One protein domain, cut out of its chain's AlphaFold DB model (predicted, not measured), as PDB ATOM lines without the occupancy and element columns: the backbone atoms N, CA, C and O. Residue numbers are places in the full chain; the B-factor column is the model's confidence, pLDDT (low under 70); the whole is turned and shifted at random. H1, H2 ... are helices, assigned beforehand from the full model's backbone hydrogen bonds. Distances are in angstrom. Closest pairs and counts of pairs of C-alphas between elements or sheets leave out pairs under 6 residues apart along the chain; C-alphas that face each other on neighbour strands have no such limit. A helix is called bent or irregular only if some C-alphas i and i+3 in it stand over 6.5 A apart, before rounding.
ATOM      1  N   GLU A   4       7.192  15.068   3.586       95.94
ATOM      2  CA  GLU A   4       7.421  16.467   3.954       95.94
ATOM      3  C   GLU A   4       8.869  16.894   3.703       95.94
ATOM      4  O   GLU A   4       9.100  18.009   3.246       95.94
ATOM      5  N   GLU A   5       9.835  16.005   3.942       95.69
ATOM      6  CA  GLU A   5      11.249  16.225   3.612       95.69
ATOM      7  C   GLU A   5      11.518  16.072   2.106       95.69
ATOM      8  O   GLU A   5      12.373  16.755   1.538       95.69
ATOM      9  N   PHE A   6      10.781  15.183   1.437       97.69
ATOM     10  CA  PHE A   6      10.901  14.952   0.001       97.69
ATOM     11  C   PHE A   6      10.413  16.146  -0.819       97.69
ATOM     12  O   PHE A   6      11.040  16.487  -1.817       97.69
ATOM     13  N   TRP A   7       9.312  16.789  -0.425       97.88
ATOM     14  CA  TRP A   7       8.672  17.830  -1.231       97.88
ATOM     15  C   TRP A   7       9.579  19.043  -1.530       97.88
ATOM     16  O   TRP A   7       9.723  19.381  -2.706       97.88
ATOM     17  N   PRO A   8      10.261  19.670  -0.550       97.19
ATOM     18  CA  PRO A   8      11.219  20.741  -0.826       97.19
ATOM     19  C   PRO A   8      12.375  20.286  -1.721       97.19
ATOM     20  O   PRO A   8      12.787  21.019  -2.615       97.19
ATOM     21  N   ARG A   9      12.865  19.053  -1.528       96.44
ATOM     22  CA  ARG A   9      13.930  18.468  -2.353       96.44
ATOM     23  C   ARG A   9      13.476  18.246  -3.795       96.44
ATOM     24  O   ARG A   9      14.212  18.565  -4.723       96.44
ATOM     25  N   TYR A  10      12.250  17.763  -3.982       97.94
ATOM     26  CA  TYR A  10      11.614  17.641  -5.289       97.94
ATOM     27  C   TYR A  10      11.507  19.012  -5.961       97.94
ATOM     28  O   TYR A  10      11.953  19.158  -7.094       97.94
ATOM     29  N   LEU A  11      11.008  20.039  -5.264       98.06
ATOM     30  CA  LEU A  11      10.918  21.394  -5.818       98.06
ATOM     31  C   LEU A  11      12.289  21.975  -6.187       98.06
ATOM     32  O   LEU A  11      12.411  22.605  -7.234       98.06
ATOM     33  N   ALA A  12      13.322  21.729  -5.377       96.50
ATOM     34  CA  ALA A  12      14.693  22.125  -5.695       96.50
ATOM     35  C   ALA A  12      15.231  21.421  -6.954       96.50
ATOM     36  O   ALA A  12      15.998  22.010  -7.709       96.50
ATOM     37  N   GLY A  13      14.795  20.186  -7.214       96.75
ATOM     38  CA  GLY A  13      15.084  19.460  -8.452       96.75
ATOM     39  C   GLY A  13      14.333  19.975  -9.686       96.75
ATOM     40  O   GLY A  13      14.672  19.572 -10.796       96.75
ATOM     41  N   HIS A  14      13.342  20.851  -9.502       97.75
ATOM     42  CA  HIS A  14      12.539  21.486 -10.553       97.75
ATOM     43  C   HIS A  14      12.631  23.010 -10.421       97.75
ATOM     44  O   HIS A  14      11.623  23.732 -10.466       97.75
ATOM     45  N   ALA A  15      13.849  23.490 -10.170       97.06
ATOM     46  CA  ALA A  15      14.098  24.881  -9.884       97.06
ATOM     47  C   ALA A  15      13.860  25.767 -11.096       97.06
ATOM     48  O   ALA A  15      13.389  26.858 -10.884       97.06
ATOM     49  N   ASP A  16      14.095  25.353 -12.336       97.75
ATOM     50  CA  ASP A  16      13.852  26.164 -13.533       97.75
ATOM     51  C   ASP A  16      12.371  26.128 -13.958       97.75
ATOM     52  O   ASP A  16      11.738  25.073 -14.093       97.75
ATOM     53  N   ARG A  17      11.791  27.306 -14.227       97.25
ATOM     54  CA  ARG A  17      10.412  27.441 -14.743       97.25
ATOM     55  C   ARG A  17      10.116  26.585 -15.977       97.25
ATOM     56  O   ARG A  17       8.981  26.130 -16.120       97.25
ATOM     57  N   ARG A  18      11.087  26.383 -16.871       97.88
ATOM     58  CA  ARG A  18      10.918  25.580 -18.095       97.88
ATOM     59  C   ARG A  18      10.812  24.096 -17.769       97.88
ATOM     60  O   ARG A  18       9.996  23.413 -18.383       97.88
ATOM     61  N   THR A  19      11.558  23.627 -16.768       97.81
ATOM     62  CA  THR A  19      11.431  22.262 -16.238       97.81
ATOM     63  C   THR A  19      10.023  22.019 -15.738       97.81
ATOM     64  O   THR A  19       9.348  21.091 -16.182       97.81
ATOM     65  N   ARG A  20       9.530  22.923 -14.889       98.19
ATOM     66  CA  ARG A  20       8.167  22.842 -14.365       98.19
ATOM     67  C   ARG A  20       7.119  22.877 -15.473       98.19
ATOM     68  O   ARG A  20       6.202  22.068 -15.451       98.19
ATOM     69  N   ALA A  21       7.278  23.756 -16.463       98.31
ATOM     70  CA  ALA A  21       6.357  23.848 -17.595       98.31
ATOM     71  C   ALA A  21       6.275  22.538 -18.396       98.31
ATOM     72  O   ALA A  21       5.174  22.089 -18.714       98.31
ATOM     73  N   LEU A  22       7.415  21.897 -18.683       98.31
ATOM     74  CA  LEU A  22       7.421  20.599 -19.357       98.31
ATOM     75  C   LEU A  22       6.810  19.494 -18.494       98.31
ATOM     76  O   LEU A  22       6.067  18.681 -19.032       98.31
ATOM     77  N   HIS A  23       7.032  19.499 -17.178       98.50
ATOM     78  CA  HIS A  23       6.332  18.581 -16.274       98.50
ATOM     79  C   HIS A  23       4.821  18.808 -16.291       98.50
ATOM     80  O   HIS A  23       4.070  17.845 -16.380       98.50
ATOM     81  N   TYR A  24       4.345  20.057 -16.293       98.56
ATOM     82  CA  TYR A  24       2.908  20.335 -16.374       98.56
ATOM     83  C   TYR A  24       2.290  19.755 -17.641       98.56
ATOM     84  O   TYR A  24       1.255  19.094 -17.568       98.56
ATOM     85  N   LEU A  25       2.939  19.970 -18.789       98.44
ATOM     86  CA  LEU A  25       2.495  19.422 -20.067       98.44
ATOM     87  C   LEU A  25       2.549  17.892 -20.077       98.44
ATOM     88  O   LEU A  25       1.603  17.259 -20.534       98.44
ATOM     89  N   ALA A  26       3.618  17.301 -19.542       98.19
ATOM     90  CA  ALA A  26       3.795  15.856 -19.487       98.19
ATOM     91  C   ALA A  26       2.743  15.185 -18.595       98.19
ATOM     92  O   ALA A  26       2.061  14.257 -19.026       98.19
ATOM     93  N   THR A  27       2.542  15.689 -17.374       98.38
ATOM     94  CA  THR A  27       1.546  15.167 -16.430       98.38
ATOM     95  C   THR A  27       0.124  15.363 -16.953       98.38
ATOM     96  O   THR A  27      -0.677  14.431 -16.891       98.38
ATOM     97  N   ALA A  28      -0.202  16.535 -17.509       98.50
ATOM     98  CA  ALA A  28      -1.519  16.778 -18.100       98.50
ATOM     99  C   ALA A  28      -1.765  15.893 -19.334       98.50
ATOM    100  O   ALA A  28      -2.853  15.339 -19.479       98.50
ATOM    101  N   GLY A  29      -0.755  15.712 -20.189       98.44
ATOM    102  CA  GLY A  29      -0.819  14.819 -21.344       98.44
ATOM    103  C   GLY A  29      -1.026  13.359 -20.941       98.44
ATOM    104  O   GLY A  29      -1.917  12.702 -21.470       98.44
ATOM    105  N   ALA A  30      -0.280  12.873 -19.946       98.06
ATOM    106  CA  ALA A  30      -0.450  11.525 -19.408       98.06
ATOM    107  C   ALA A  30      -1.856  11.312 -18.818       98.06
ATOM    108  O   ALA A  30      -2.466  10.266 -19.038       98.06
ATOM    109  N   LEU A  31      -2.406  12.314 -18.119       98.00
ATOM    110  CA  LEU A  31      -3.790  12.280 -17.640       98.00
ATOM    111  C   LEU A  31      -4.800  12.260 -18.785       98.00
ATOM    112  O   LEU A  31      -5.788  11.542 -18.683       98.00
ATOM    113  N   ALA A  32      -4.558  13.002 -19.870       98.38
ATOM    114  CA  ALA A  32      -5.430  13.038 -21.043       98.38
ATOM    115  C   ALA A  32      -5.451  11.710 -21.822       98.38
ATOM    116  O   ALA A  32      -6.459  11.388 -22.452       98.38
ATOM    117  N   CYS A  33      -4.395  10.895 -21.728       98.31
ATOM    118  CA  CYS A  33      -4.387   9.548 -22.298       98.31
ATOM    119  C   CYS A  33      -5.444   8.622 -21.665       98.31
ATOM    120  O   CYS A  33      -5.955   7.733 -22.340       98.31
ATOM    121  N   ILE A  34      -5.816   8.827 -20.396       96.94
ATOM    122  CA  ILE A  34      -6.809   7.988 -19.705       96.94
ATOM    123  C   ILE A  34      -8.211   8.120 -20.332       96.94
ATOM    124  O   ILE A  34      -8.760   7.106 -20.765       96.94
ATOM    125  N   PRO A  35      -8.819   9.323 -20.433       98.12
ATOM    126  CA  PRO A  35     -10.091   9.471 -21.125       98.12
ATOM    127  C   PRO A  35      -9.962   9.188 -22.623       98.12
ATOM    128  O   PRO A  35     -10.916   8.676 -23.198       98.12
ATOM    129  N   ALA A  36      -8.807   9.442 -23.257       98.25
ATOM    130  CA  ALA A  36      -8.593   9.063 -24.654       98.25
ATOM    131  C   ALA A  36      -8.762   7.549 -24.863       98.25
ATOM    132  O   ALA A  36      -9.501   7.154 -25.759       98.25
ATOM    133  N   ALA A  37      -8.192   6.717 -23.979       98.31
ATOM    134  CA  ALA A  37      -8.365   5.263 -24.020       98.31
ATOM    135  C   ALA A  37      -9.844   4.849 -24.002       98.31
ATOM    136  O   ALA A  37     -10.260   3.976 -24.761       98.31
ATOM    137  N   ALA A  38     -10.649   5.504 -23.158       97.75
ATOM    138  CA  ALA A  38     -12.077   5.230 -23.046       97.75
ATOM    139  C   ALA A  38     -12.871   5.724 -24.267       97.75
ATOM    140  O   ALA A  38     -13.733   5.006 -24.768       97.75
ATOM    141  N   ILE A  39     -12.578   6.932 -24.760       98.38
ATOM    142  CA  ILE A  39     -13.286   7.560 -25.887       98.38
ATOM    143  C   ILE A  39     -13.014   6.816 -27.196       98.38
ATOM    144  O   ILE A  39     -13.928   6.629 -27.994       98.38
ATOM    145  N   THR A  40     -11.770   6.389 -27.429       98.12
ATOM    146  CA  THR A  40     -11.384   5.707 -28.672       98.12
ATOM    147  C   THR A  40     -11.478   4.185 -28.580       98.12
ATOM    148  O   THR A  40     -11.232   3.518 -29.580       98.12
ATOM    149  N   ALA A  41     -11.793   3.634 -27.399       97.69
ATOM    150  CA  ALA A  41     -11.717   2.203 -27.088       97.69
ATOM    151  C   ALA A  41     -10.346   1.567 -27.412       97.69
ATOM    152  O   ALA A  41     -10.248   0.363 -27.658       97.69
ATOM    153  N   ASP A  42      -9.282   2.376 -27.396       97.75
ATOM    154  CA  ASP A  42      -7.916   1.946 -27.679       97.75
ATOM    155  C   ASP A  42      -7.084   1.987 -26.396       97.75
ATOM    156  O   ASP A  42      -6.631   3.037 -25.933       97.75
ATOM    157  N   TRP A  43      -6.856   0.810 -25.818       96.38
ATOM    158  CA  TRP A  43      -6.050   0.650 -24.610       96.38
ATOM    159  C   TRP A  43      -4.569   1.004 -24.823       96.38
ATOM    160  O   TRP A  43      -3.850   1.202 -23.841       96.38
ATOM    161  N   GLY A  44      -4.111   1.157 -26.073       97.94
ATOM    162  CA  GLY A  44      -2.779   1.656 -26.413       97.94
ATOM    163  C   GLY A  44      -2.483   3.033 -25.816       97.94
ATOM    164  O   GLY A  44      -1.342   3.307 -25.440       97.94
ATOM    165  N   TRP A  45      -3.505   3.867 -25.592       98.00
ATOM    166  CA  TRP A  45      -3.347   5.138 -24.881       98.00
ATOM    167  C   TRP A  45      -2.844   4.969 -23.442       98.00
ATOM    168  O   TRP A  45      -2.073   5.803 -22.967       98.00
ATOM    169  N   LEU A  46      -3.193   3.878 -22.750       96.75
ATOM    170  CA  LEU A  46      -2.665   3.616 -21.406       96.75
ATOM    171  C   LEU A  46      -1.170   3.274 -21.426       96.75
ATOM    172  O   LEU A  46      -0.460   3.584 -20.474       96.75
ATOM    173  N   ILE A  47      -0.683   2.682 -22.521       96.94
ATOM    174  CA  ILE A  47       0.749   2.441 -22.749       96.94
ATOM    175  C   ILE A  47       1.452   3.747 -23.142       96.94
ATOM    176  O   ILE A  47       2.588   3.985 -22.735       96.94
ATOM    177  N   ALA A  48       0.781   4.622 -23.892       97.06
ATOM    178  CA  ALA A  48       1.312   5.936 -24.244       97.06
ATOM    179  C   ALA A  48       1.458   6.858 -23.020       97.06
ATOM    180  O   ALA A  48       2.406   7.637 -22.958       97.06
ATOM    181  N   ALA A  49       0.573   6.742 -22.023       97.19
ATOM    182  CA  ALA A  49       0.568   7.581 -20.823       97.19
ATOM    183  C   ALA A  49       1.938   7.687 -20.109       97.19
ATOM    184  O   ALA A  49       2.398   8.811 -19.907       97.19
ATOM    185  N   PRO A  50       2.650   6.590 -19.761       94.81
ATOM    186  CA  PRO A  50       3.983   6.696 -19.165       94.81
ATOM    187  C   PRO A  50       5.018   7.315 -20.113       94.81
ATOM    188  O   PRO A  50       5.897   8.037 -19.649       94.81
ATOM    189  N   VAL A  51       4.924   7.088 -21.427       96.94
ATOM    190  CA  VAL A  51       5.852   7.687 -22.405       96.94
ATOM    191  C   VAL A  51       5.663   9.204 -22.465       96.94
ATOM    192  O   VAL A  51       6.637   9.953 -22.385       96.94
ATOM    193  N   VAL A  52       4.411   9.657 -22.543       97.44
ATOM    194  CA  VAL A  52       4.037  11.078 -22.546       97.44
ATOM    195  C   VAL A  52       4.362  11.744 -21.209       97.44
ATOM    196  O   VAL A  52       4.792  12.894 -21.195       97.44
ATOM    197  N   GLY A  53       4.197  11.028 -20.094       96.38
ATOM    198  CA  GLY A  53       4.496  11.531 -18.754       96.38
ATOM    199  C   GLY A  53       5.992  11.656 -18.462       96.38
ATOM    200  O   GLY A  53       6.424  12.660 -17.904       96.38
ATOM    201  N   TYR A  54       6.806  10.671 -18.851       95.69
ATOM    202  CA  TYR A  54       8.230  10.652 -18.498       95.69
ATOM    203  C   TYR A  54       9.149  11.256 -19.556       95.69
ATOM    204  O   TYR A  54      10.135  11.894 -19.195       95.69
ATOM    205  N   GLY A  55       8.851  11.097 -20.848       96.50
ATOM    206  CA  GLY A  55       9.735  11.550 -21.928       96.50
ATOM    207  C   GLY A  55      10.067  13.048 -21.853       96.50
ATOM    208  O   GLY A  55      11.243  13.402 -21.727       96.50
ATOM    209  N   PRO A  56       9.062  13.945 -21.874       97.50
ATOM    210  CA  PRO A  56       9.292  15.383 -21.767       97.50
ATOM    211  C   PRO A  56       9.861  15.792 -20.403       97.50
ATOM    212  O   PRO A  56      10.719  16.668 -20.356       97.50
ATOM    213  N   ALA A  57       9.433  15.145 -19.314       96.44
ATOM    214  CA  ALA A  57       9.928  15.395 -17.959       96.44
ATOM    215  C   ALA A  57      11.441  15.138 -17.848       96.44
ATOM    216  O   ALA A  57      12.217  16.014 -17.467       96.44
ATOM    217  N   TRP A  58      11.901  13.959 -18.274       97.25
ATOM    218  CA  TRP A  58      13.323  13.614 -18.262       97.25
ATOM    219  C   TRP A  58      14.149  14.502 -19.188       97.25
ATOM    220  O   TRP A  58      15.253  14.906 -18.819       97.25
ATOM    221  N   LEU A  59      13.614  14.851 -20.364       97.31
ATOM    222  CA  LEU A  59      14.270  15.795 -21.266       97.31
ATOM    223  C   LEU A  59      14.428  17.173 -20.613       97.31
ATOM    224  O   LEU A  59      15.476  17.799 -20.756       97.31
ATOM    225  N   ALA A  60      13.422  17.628 -19.869       97.19
ATOM    226  CA  ALA A  60      13.462  18.896 -19.157       97.19
ATOM    227  C   ALA A  60      14.580  18.925 -18.107       97.19
ATOM    228  O   ALA A  60      15.390  19.855 -18.090       97.19
ATOM    229  N   HIS A  61      14.677  17.866 -17.298       97.50
ATOM    230  CA  HIS A  61      15.763  17.691 -16.336       97.50
ATOM    231  C   HIS A  61      17.136  17.694 -17.015       97.50
ATOM    232  O   HIS A  61      18.042  18.393 -16.563       97.50
ATOM    233  N   ALA A  62      17.299  16.977 -18.130       97.06
ATOM    234  CA  ALA A  62      18.564  16.945 -18.861       97.06
ATOM    235  C   ALA A  62      18.932  18.308 -19.484       97.06
ATOM    236  O   ALA A  62      20.095  18.713 -19.438       97.06
ATOM    237  N   ALA A  63      17.958  19.021 -20.055       97.44
ATOM    238  CA  ALA A  63      18.190  20.250 -20.809       97.44
ATOM    239  C   ALA A  63      18.358  21.496 -19.923       97.44
ATOM    240  O   ALA A  63      19.191  22.354 -20.228       97.44
ATOM    241  N   PHE A  64      17.570  21.612 -18.849       97.31
ATOM    242  CA  PHE A  64      17.457  22.847 -18.066       97.31
ATOM    243  C   PHE A  64      18.065  22.733 -16.670       97.31
ATOM    244  O   PHE A  64      18.833  23.612 -16.284       97.31
ATOM    245  N   GLU A  65      17.788  21.647 -15.945       95.31
ATOM    246  CA  GLU A  65      18.312  21.460 -14.582       95.31
ATOM    247  C   GLU A  65      19.720  20.866 -14.557       95.31
ATOM    248  O   GLU A  65      20.500  21.130 -13.645       95.31
ATOM    249  N   ARG A  66      20.038  20.024 -15.548       95.19
ATOM    250  CA  ARG A  66      21.225  19.157 -15.572       95.19
ATOM    251  C   ARG A  66      21.356  18.302 -14.308       95.19
ATOM    252  O   ARG A  66      22.458  18.078 -13.810       95.19
ATOM    253  N   ASN A  67      20.228  17.812 -13.799       94.88
ATOM    254  CA  ASN A  67      20.167  16.901 -12.661       94.88
ATOM    255  C   ASN A  67      19.549  15.553 -13.066       94.88
ATOM    256  O   ASN A  67      19.079  15.361 -14.191       94.88
ATOM    257  N   ARG A  68      19.597  14.584 -12.149       92.88
ATOM    258  CA  ARG A  68      18.963  13.280 -12.341       92.88
ATOM    259  C   ARG A  68      17.512  13.348 -11.838       92.88
ATOM    260  O   ARG A  68      17.323  13.774 -10.701       92.88
ATOM    261  N   PRO A  69      16.515  12.887 -12.618       94.38
ATOM    262  CA  PRO A  69      15.123  12.856 -12.182       94.38
ATOM    263  C   PRO A  69      14.932  12.097 -10.866       94.38
ATOM    264  O   PRO A  69      15.432  10.979 -10.699       94.38
ATOM    265  N   GLU A  70      14.131  12.670  -9.971       92.75
ATOM    266  CA  GLU A  70      13.809  12.076  -8.668       92.75
ATOM    267  C   GLU A  70      13.064  10.743  -8.781       92.75
ATOM    268  O   GLU A  70      13.141   9.907  -7.875       92.75
ATOM    269  N   THR A  71      12.413  10.493  -9.923       89.62
ATOM    270  CA  THR A  71      11.734   9.230 -10.225       89.62
ATOM    271  C   THR A  71      12.663   8.024 -10.067       89.62
ATOM    272  O   THR A  71      12.202   6.951  -9.687       89.62
ATOM    273  N   PHE A  72      13.973   8.189 -10.292       92.88
ATOM    274  CA  PHE A  72      14.951   7.111 -10.123       92.88
ATOM    275  C   PHE A  72      15.311   6.814  -8.662       92.88
ATOM    276  O   PHE A  72      15.879   5.759  -8.391       92.88
ATOM    277  N   SER A  73      15.008   7.719  -7.732       91.06
ATOM    278  CA  SER A  73      15.288   7.545  -6.302       91.06
ATOM    279  C   SER A  73      14.022   7.247  -5.504       91.06
ATOM    280  O   SER A  73      14.028   6.357  -4.661       91.06
ATOM    281  N   HIS A  74      12.926   7.961  -5.776       95.38
ATOM    282  CA  HIS A  74      11.643   7.790  -5.091       95.38
ATOM    283  C   HIS A  74      10.501   7.828  -6.121       95.38
ATOM    284  O   HIS A  74       9.839   8.861  -6.270       95.38
ATOM    285  N   PRO A  75      10.252   6.730  -6.859       94.69
ATOM    286  CA  PRO A  75       9.341   6.732  -8.007       94.69
ATOM    287  C   PRO A  75       7.909   7.131  -7.636       94.69
ATOM    288  O   PRO A  75       7.324   7.996  -8.284       94.69
ATOM    289  N   ILE A  76       7.367   6.568  -6.549       96.38
ATOM    290  CA  ILE A  76       5.994   6.846  -6.097       96.38
ATOM    291  C   ILE A  76       5.845   8.306  -5.659       96.38
ATOM    292  O   ILE A  76       4.893   8.981  -6.047       96.38
ATOM    293  N   TRP A  77       6.789   8.823  -4.869       97.75
ATOM    294  CA  TRP A  77       6.728  10.209  -4.406       97.75
ATOM    295  C   TRP A  77       6.959  11.215  -5.520       97.75
ATOM    296  O   TRP A  77       6.357  12.284  -5.484       97.75
ATOM    297  N   SER A  78       7.780  10.876  -6.513       96.88
ATOM    298  CA  SER A  78       7.989  11.721  -7.689       96.88
ATOM    299  C   SER A  78       6.703  11.837  -8.497       96.88
ATOM    300  O   SER A  78       6.253  12.950  -8.737       96.88
ATOM    301  N   LEU A  79       6.044  10.708  -8.783       96.69
ATOM    302  CA  LEU A  79       4.760  10.697  -9.483       96.69
ATOM    303  C   LEU A  79       3.681  11.484  -8.719       96.69
ATOM    304  O   LEU A  79       2.988  12.319  -9.295       96.69
ATOM    305  N   LEU A  80       3.554  11.265  -7.405       98.06
ATOM    306  CA  LEU A  80       2.621  12.028  -6.569       98.06
ATOM    307  C   LEU A  80       2.940  13.531  -6.588       98.06
ATOM    308  O   LEU A  80       2.037  14.370  -6.589       98.06
ATOM    309  N   SER A  81       4.226  13.874  -6.604       98.38
ATOM    310  CA  SER A  81       4.683  15.260  -6.612       98.38
ATOM    311  C   SER A  81       4.467  15.938  -7.958       98.38
ATOM    312  O   SER A  81       4.125  17.114  -7.949       98.38
ATOM    313  N   ASP A  82       4.534  15.216  -9.079       98.25
ATOM    314  CA  ASP A  82       4.146  15.730 -10.398       98.25
ATOM    315  C   ASP A  82       2.668  16.156 -10.408       98.25
ATOM    316  O   ASP A  82       2.342  17.291 -10.770       98.25
ATOM    317  N   PHE A  83       1.767  15.305  -9.896       98.38
ATOM    318  CA  PHE A  83       0.349  15.655  -9.747       98.38
ATOM    319  C   PHE A  83       0.136  16.836  -8.795       98.38
ATOM    320  O   PHE A  83      -0.614  17.764  -9.114       98.38
ATOM    321  N   ARG A  84       0.810  16.839  -7.637       98.50
ATOM    322  CA  ARG A  84       0.739  17.943  -6.666       98.50
ATOM    323  C   ARG A  84       1.229  19.252  -7.282       98.50
ATOM    324  O   ARG A  84       0.585  20.284  -7.103       98.50
ATOM    325  N   MET A  85       2.350  19.226  -7.997       98.62
ATOM    326  CA  MET A  85       2.956  20.402  -8.611       98.62
ATOM    327  C   MET A  85       2.058  20.969  -9.715       98.62
ATOM    328  O   MET A  85       1.831  22.180  -9.732       98.62
ATOM    329  N   LEU A  86       1.490  20.111 -10.573       98.75
ATOM    330  CA  LEU A  86       0.497  20.510 -11.575       98.75
ATOM    331  C   LEU A  86      -0.748  21.122 -10.913       98.75
ATOM    332  O   LEU A  86      -1.160  22.218 -11.285       98.75
ATOM    333  N   GLY A  87      -1.316  20.471  -9.894       98.69
ATOM    334  CA  GLY A  87      -2.494  20.982  -9.182       98.69
ATOM    335  C   GLY A  87      -2.250  22.339  -8.513       98.69
ATOM    336  O   GLY A  87      -3.074  23.248  -8.611       98.69
ATOM    337  N   LEU A  88      -1.086  22.523  -7.882       98.62
ATOM    338  CA  LEU A  88      -0.679  23.804  -7.298       98.62
ATOM    339  C   LEU A  88      -0.457  24.886  -8.354       98.62
ATOM    340  O   LEU A  88      -0.753  26.051  -8.089       98.62
ATOM    341  N   PHE A  89       0.081  24.530  -9.521       98.50
ATOM    342  CA  PHE A  89       0.237  25.457 -10.636       98.50
ATOM    343  C   PHE A  89      -1.123  25.928 -11.152       98.50
ATOM    344  O   PHE A  89      -1.357  27.135 -11.207       98.50
ATOM    345  N   LEU A  90      -2.039  24.995 -11.423       98.50
ATOM    346  CA  LEU A  90      -3.402  25.295 -11.871       98.50
ATOM    347  C   LEU A  90      -4.178  26.147 -10.859       98.50
ATOM    348  O   LEU A  90      -4.937  27.030 -11.244       98.50
ATOM    349  N   ALA A  91      -3.948  25.934  -9.562       98.44
ATOM    350  CA  ALA A  91      -4.543  26.739  -8.498       98.44
ATOM    351  C   ALA A  91      -3.841  28.097  -8.265       98.44
ATOM    352  O   ALA A  91      -4.252  28.843  -7.378       98.44
ATOM    353  N   GLY A  92      -2.748  28.409  -8.973       98.00
ATOM    354  CA  GLY A  92      -1.956  29.627  -8.759       98.00
ATOM    355  C   GLY A  92      -1.161  29.653  -7.443       98.00
ATOM    356  O   GLY A  92      -0.718  30.711  -6.997       98.00
ATOM    357  N   ARG A  93      -0.966  28.499  -6.791       98.12
ATOM    358  CA  ARG A  93      -0.360  28.371  -5.449       98.12
ATOM    359  C   ARG A  93       1.099  27.911  -5.467       98.12
ATOM    360  O   ARG A  93       1.778  28.049  -4.450       98.12
ATOM    361  N   ILE A  94       1.610  27.423  -6.602       97.88
ATOM    362  CA  ILE A  94       2.977  26.876  -6.702       97.88
ATOM    363  C   ILE A  94       4.063  27.879  -6.292       97.88
ATOM    364  O   ILE A  94       5.019  27.510  -5.618       97.88
ATOM    365  N   GLY A  95       3.895  29.167  -6.609       97.00
ATOM    366  CA  GLY A  95       4.866  30.200  -6.236       97.00
ATOM    367  C   GLY A  95       5.055  30.343  -4.721       97.00
ATOM    368  O   GLY A  95       6.150  30.664  -4.270       97.00
ATOM    369  N   GLY A  96       4.011  30.082  -3.926       97.38
ATOM    370  CA  GLY A  96       4.115  30.079  -2.465       97.38
ATOM    371  C   GLY A  96       4.941  28.907  -1.942       97.38
ATOM    372  O   GLY A  96       5.763  29.090  -1.049       97.38
ATOM    373  N   GLU A  97       4.764  27.726  -2.531       97.88
ATOM    374  CA  GLU A  97       5.506  26.517  -2.164       97.88
ATOM    375  C   GLU A  97       6.985  26.616  -2.562       97.88
ATOM    376  O   GLU A  97       7.847  26.283  -1.756       97.88
ATOM    377  N   LEU A  98       7.287  27.173  -3.742       97.88
ATOM    378  CA  LEU A  98       8.665  27.439  -4.175       97.88
ATOM    379  C   LEU A  98       9.392  28.384  -3.210       97.88
ATOM    380  O   LEU A  98      10.498  28.077  -2.774       97.88
ATOM    381  N   ARG A  99       8.745  29.484  -2.794       97.19
ATOM    382  CA  ARG A  99       9.320  30.413  -1.804       97.19
ATOM    383  C   ARG A  99       9.573  29.744  -0.455       97.19
ATOM    384  O   ARG A  99      10.622  29.960   0.134       97.19
ATOM    385  N   ARG A 100       8.632  28.925   0.031       96.75
ATOM    386  CA  ARG A 100       8.795  28.164   1.285       96.75
ATOM    387  C   ARG A 100       9.954  27.172   1.211       96.75
ATOM    388  O   ARG A 100      10.620  26.958   2.215       96.75
ATOM    389  N   ALA A 101      10.184  26.591   0.038       96.50
ATOM    390  CA  ALA A 101      11.290  25.678  -0.223       96.50
ATOM    391  C   ALA A 101      12.620  26.389  -0.554       96.50
ATOM    392  O   ALA A 101      13.612  25.708  -0.786       96.50
ATOM    393  N   GLY A 102      12.659  27.729  -0.593       96.88
ATOM    394  CA  GLY A 102      13.866  28.490  -0.937       96.88
ATOM    395  C   GLY A 102      14.295  28.365  -2.406       96.88
ATOM    396  O   GLY A 102      15.477  28.475  -2.710       96.88
TER     397      GLY A 102
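What this domain is: This is residues 4 to 102 of the 105 residues of a protein of Alphaproteobacteria bacterium (UniProt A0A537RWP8). A long helical hairpin, in which H2 folds back into H3, is crossed by H4 beside residues 23 to 28 of H2; the short H1 packs on H4, and H5 makes a corner with the end of H4. H3 is bent, but its two arms, H3a and H3b, run nearly straight on, and the turn of the hairpin at Ala 41 and the last printed residue, Gly 102, mark the two ends of the longest axis. The printed part has 99 residues with five named helices, H1 to H5 in order along the chain, and no named strand: all helix. It is compact, with a radius of gyration of the C-alphas of 13.8 A, yet elongated, spanning 45 by 27 by 23 A.

Where its parts are: H2, the longest helix, covers residues 17 to 40 and measures 33.8 A, from C-alpha 17 at (10.412, 27.441, -14.743) to C-alpha 40 at (-11.384, 5.707, -28.672), with a kink of 31 degrees near residue 34. H3, residues 44 to 65, was assigned as one helix by its hydrogen bonds, but it is bent: C-alphas 53 and 56 are 6.8 A apart. Its arms are H3a, residues 44 to 53, and H3b, residues 56 to 65, at a shallow tilt of 9 degrees. H4 covers residues 75 to 90 and measures 22.8 A. H1 is residues 4 to 12. H5 is residues 94 to 100, ending at C-alpha 100 at (8.795, 28.164, 1.285).

How they stand to each other: H2 and H3a are a helical hairpin at a shallow tilt of 7 degrees, opposite ways; their closest C-alphas, those of Ala 30 and Ala 49, are 4.3 A apart. With residues 18 to 26 alone H2 touches H3b, at a shallow tilt of 2 degrees, opposite ways; the closest C-alphas are those of Thr 19 and Ala 60, 4.9 A. H4 is the hub, touching three helices. It touches H2, about perpendicular at 82 degrees, closest at the C-alphas of Tyr 24 and Leu 86, 5.4 A. With residues 77 to 81 alone H4 touches H1, at a steep tilt of 68 degrees, only just short of about perpendicular; the C-alphas of Trp 7 and Ser 81 come closest, 7.2 A. H4 and H5 only just touch, with 3 pairs of C-alphas within 8 A, and only at the corner, closest at Leu 88 and Ile 94, 4.8 A. H1 and H5 are close but not clearly touching, with the C-alphas of Leu 11 and Leu 98 closest at 6.7 A. H1 and H2 are apart. Every O i to N i+4 pair is within hydrogen-bond range in H3b, H4 and H5; the figures are 3 of 5 in H1, 18 of 20 in H2 and 4 of 6 in H3a.

The domain as a whole: The two C-alphas farthest apart, those of Ala 41 and Gly 102, are 45.0 A apart. The printed part has no cut and no long link; H3 to H4, with 9 residues between them, is short, and the other links are tight. The mean pLDDT of the printed part is 97.1, and no printed residue is under 70.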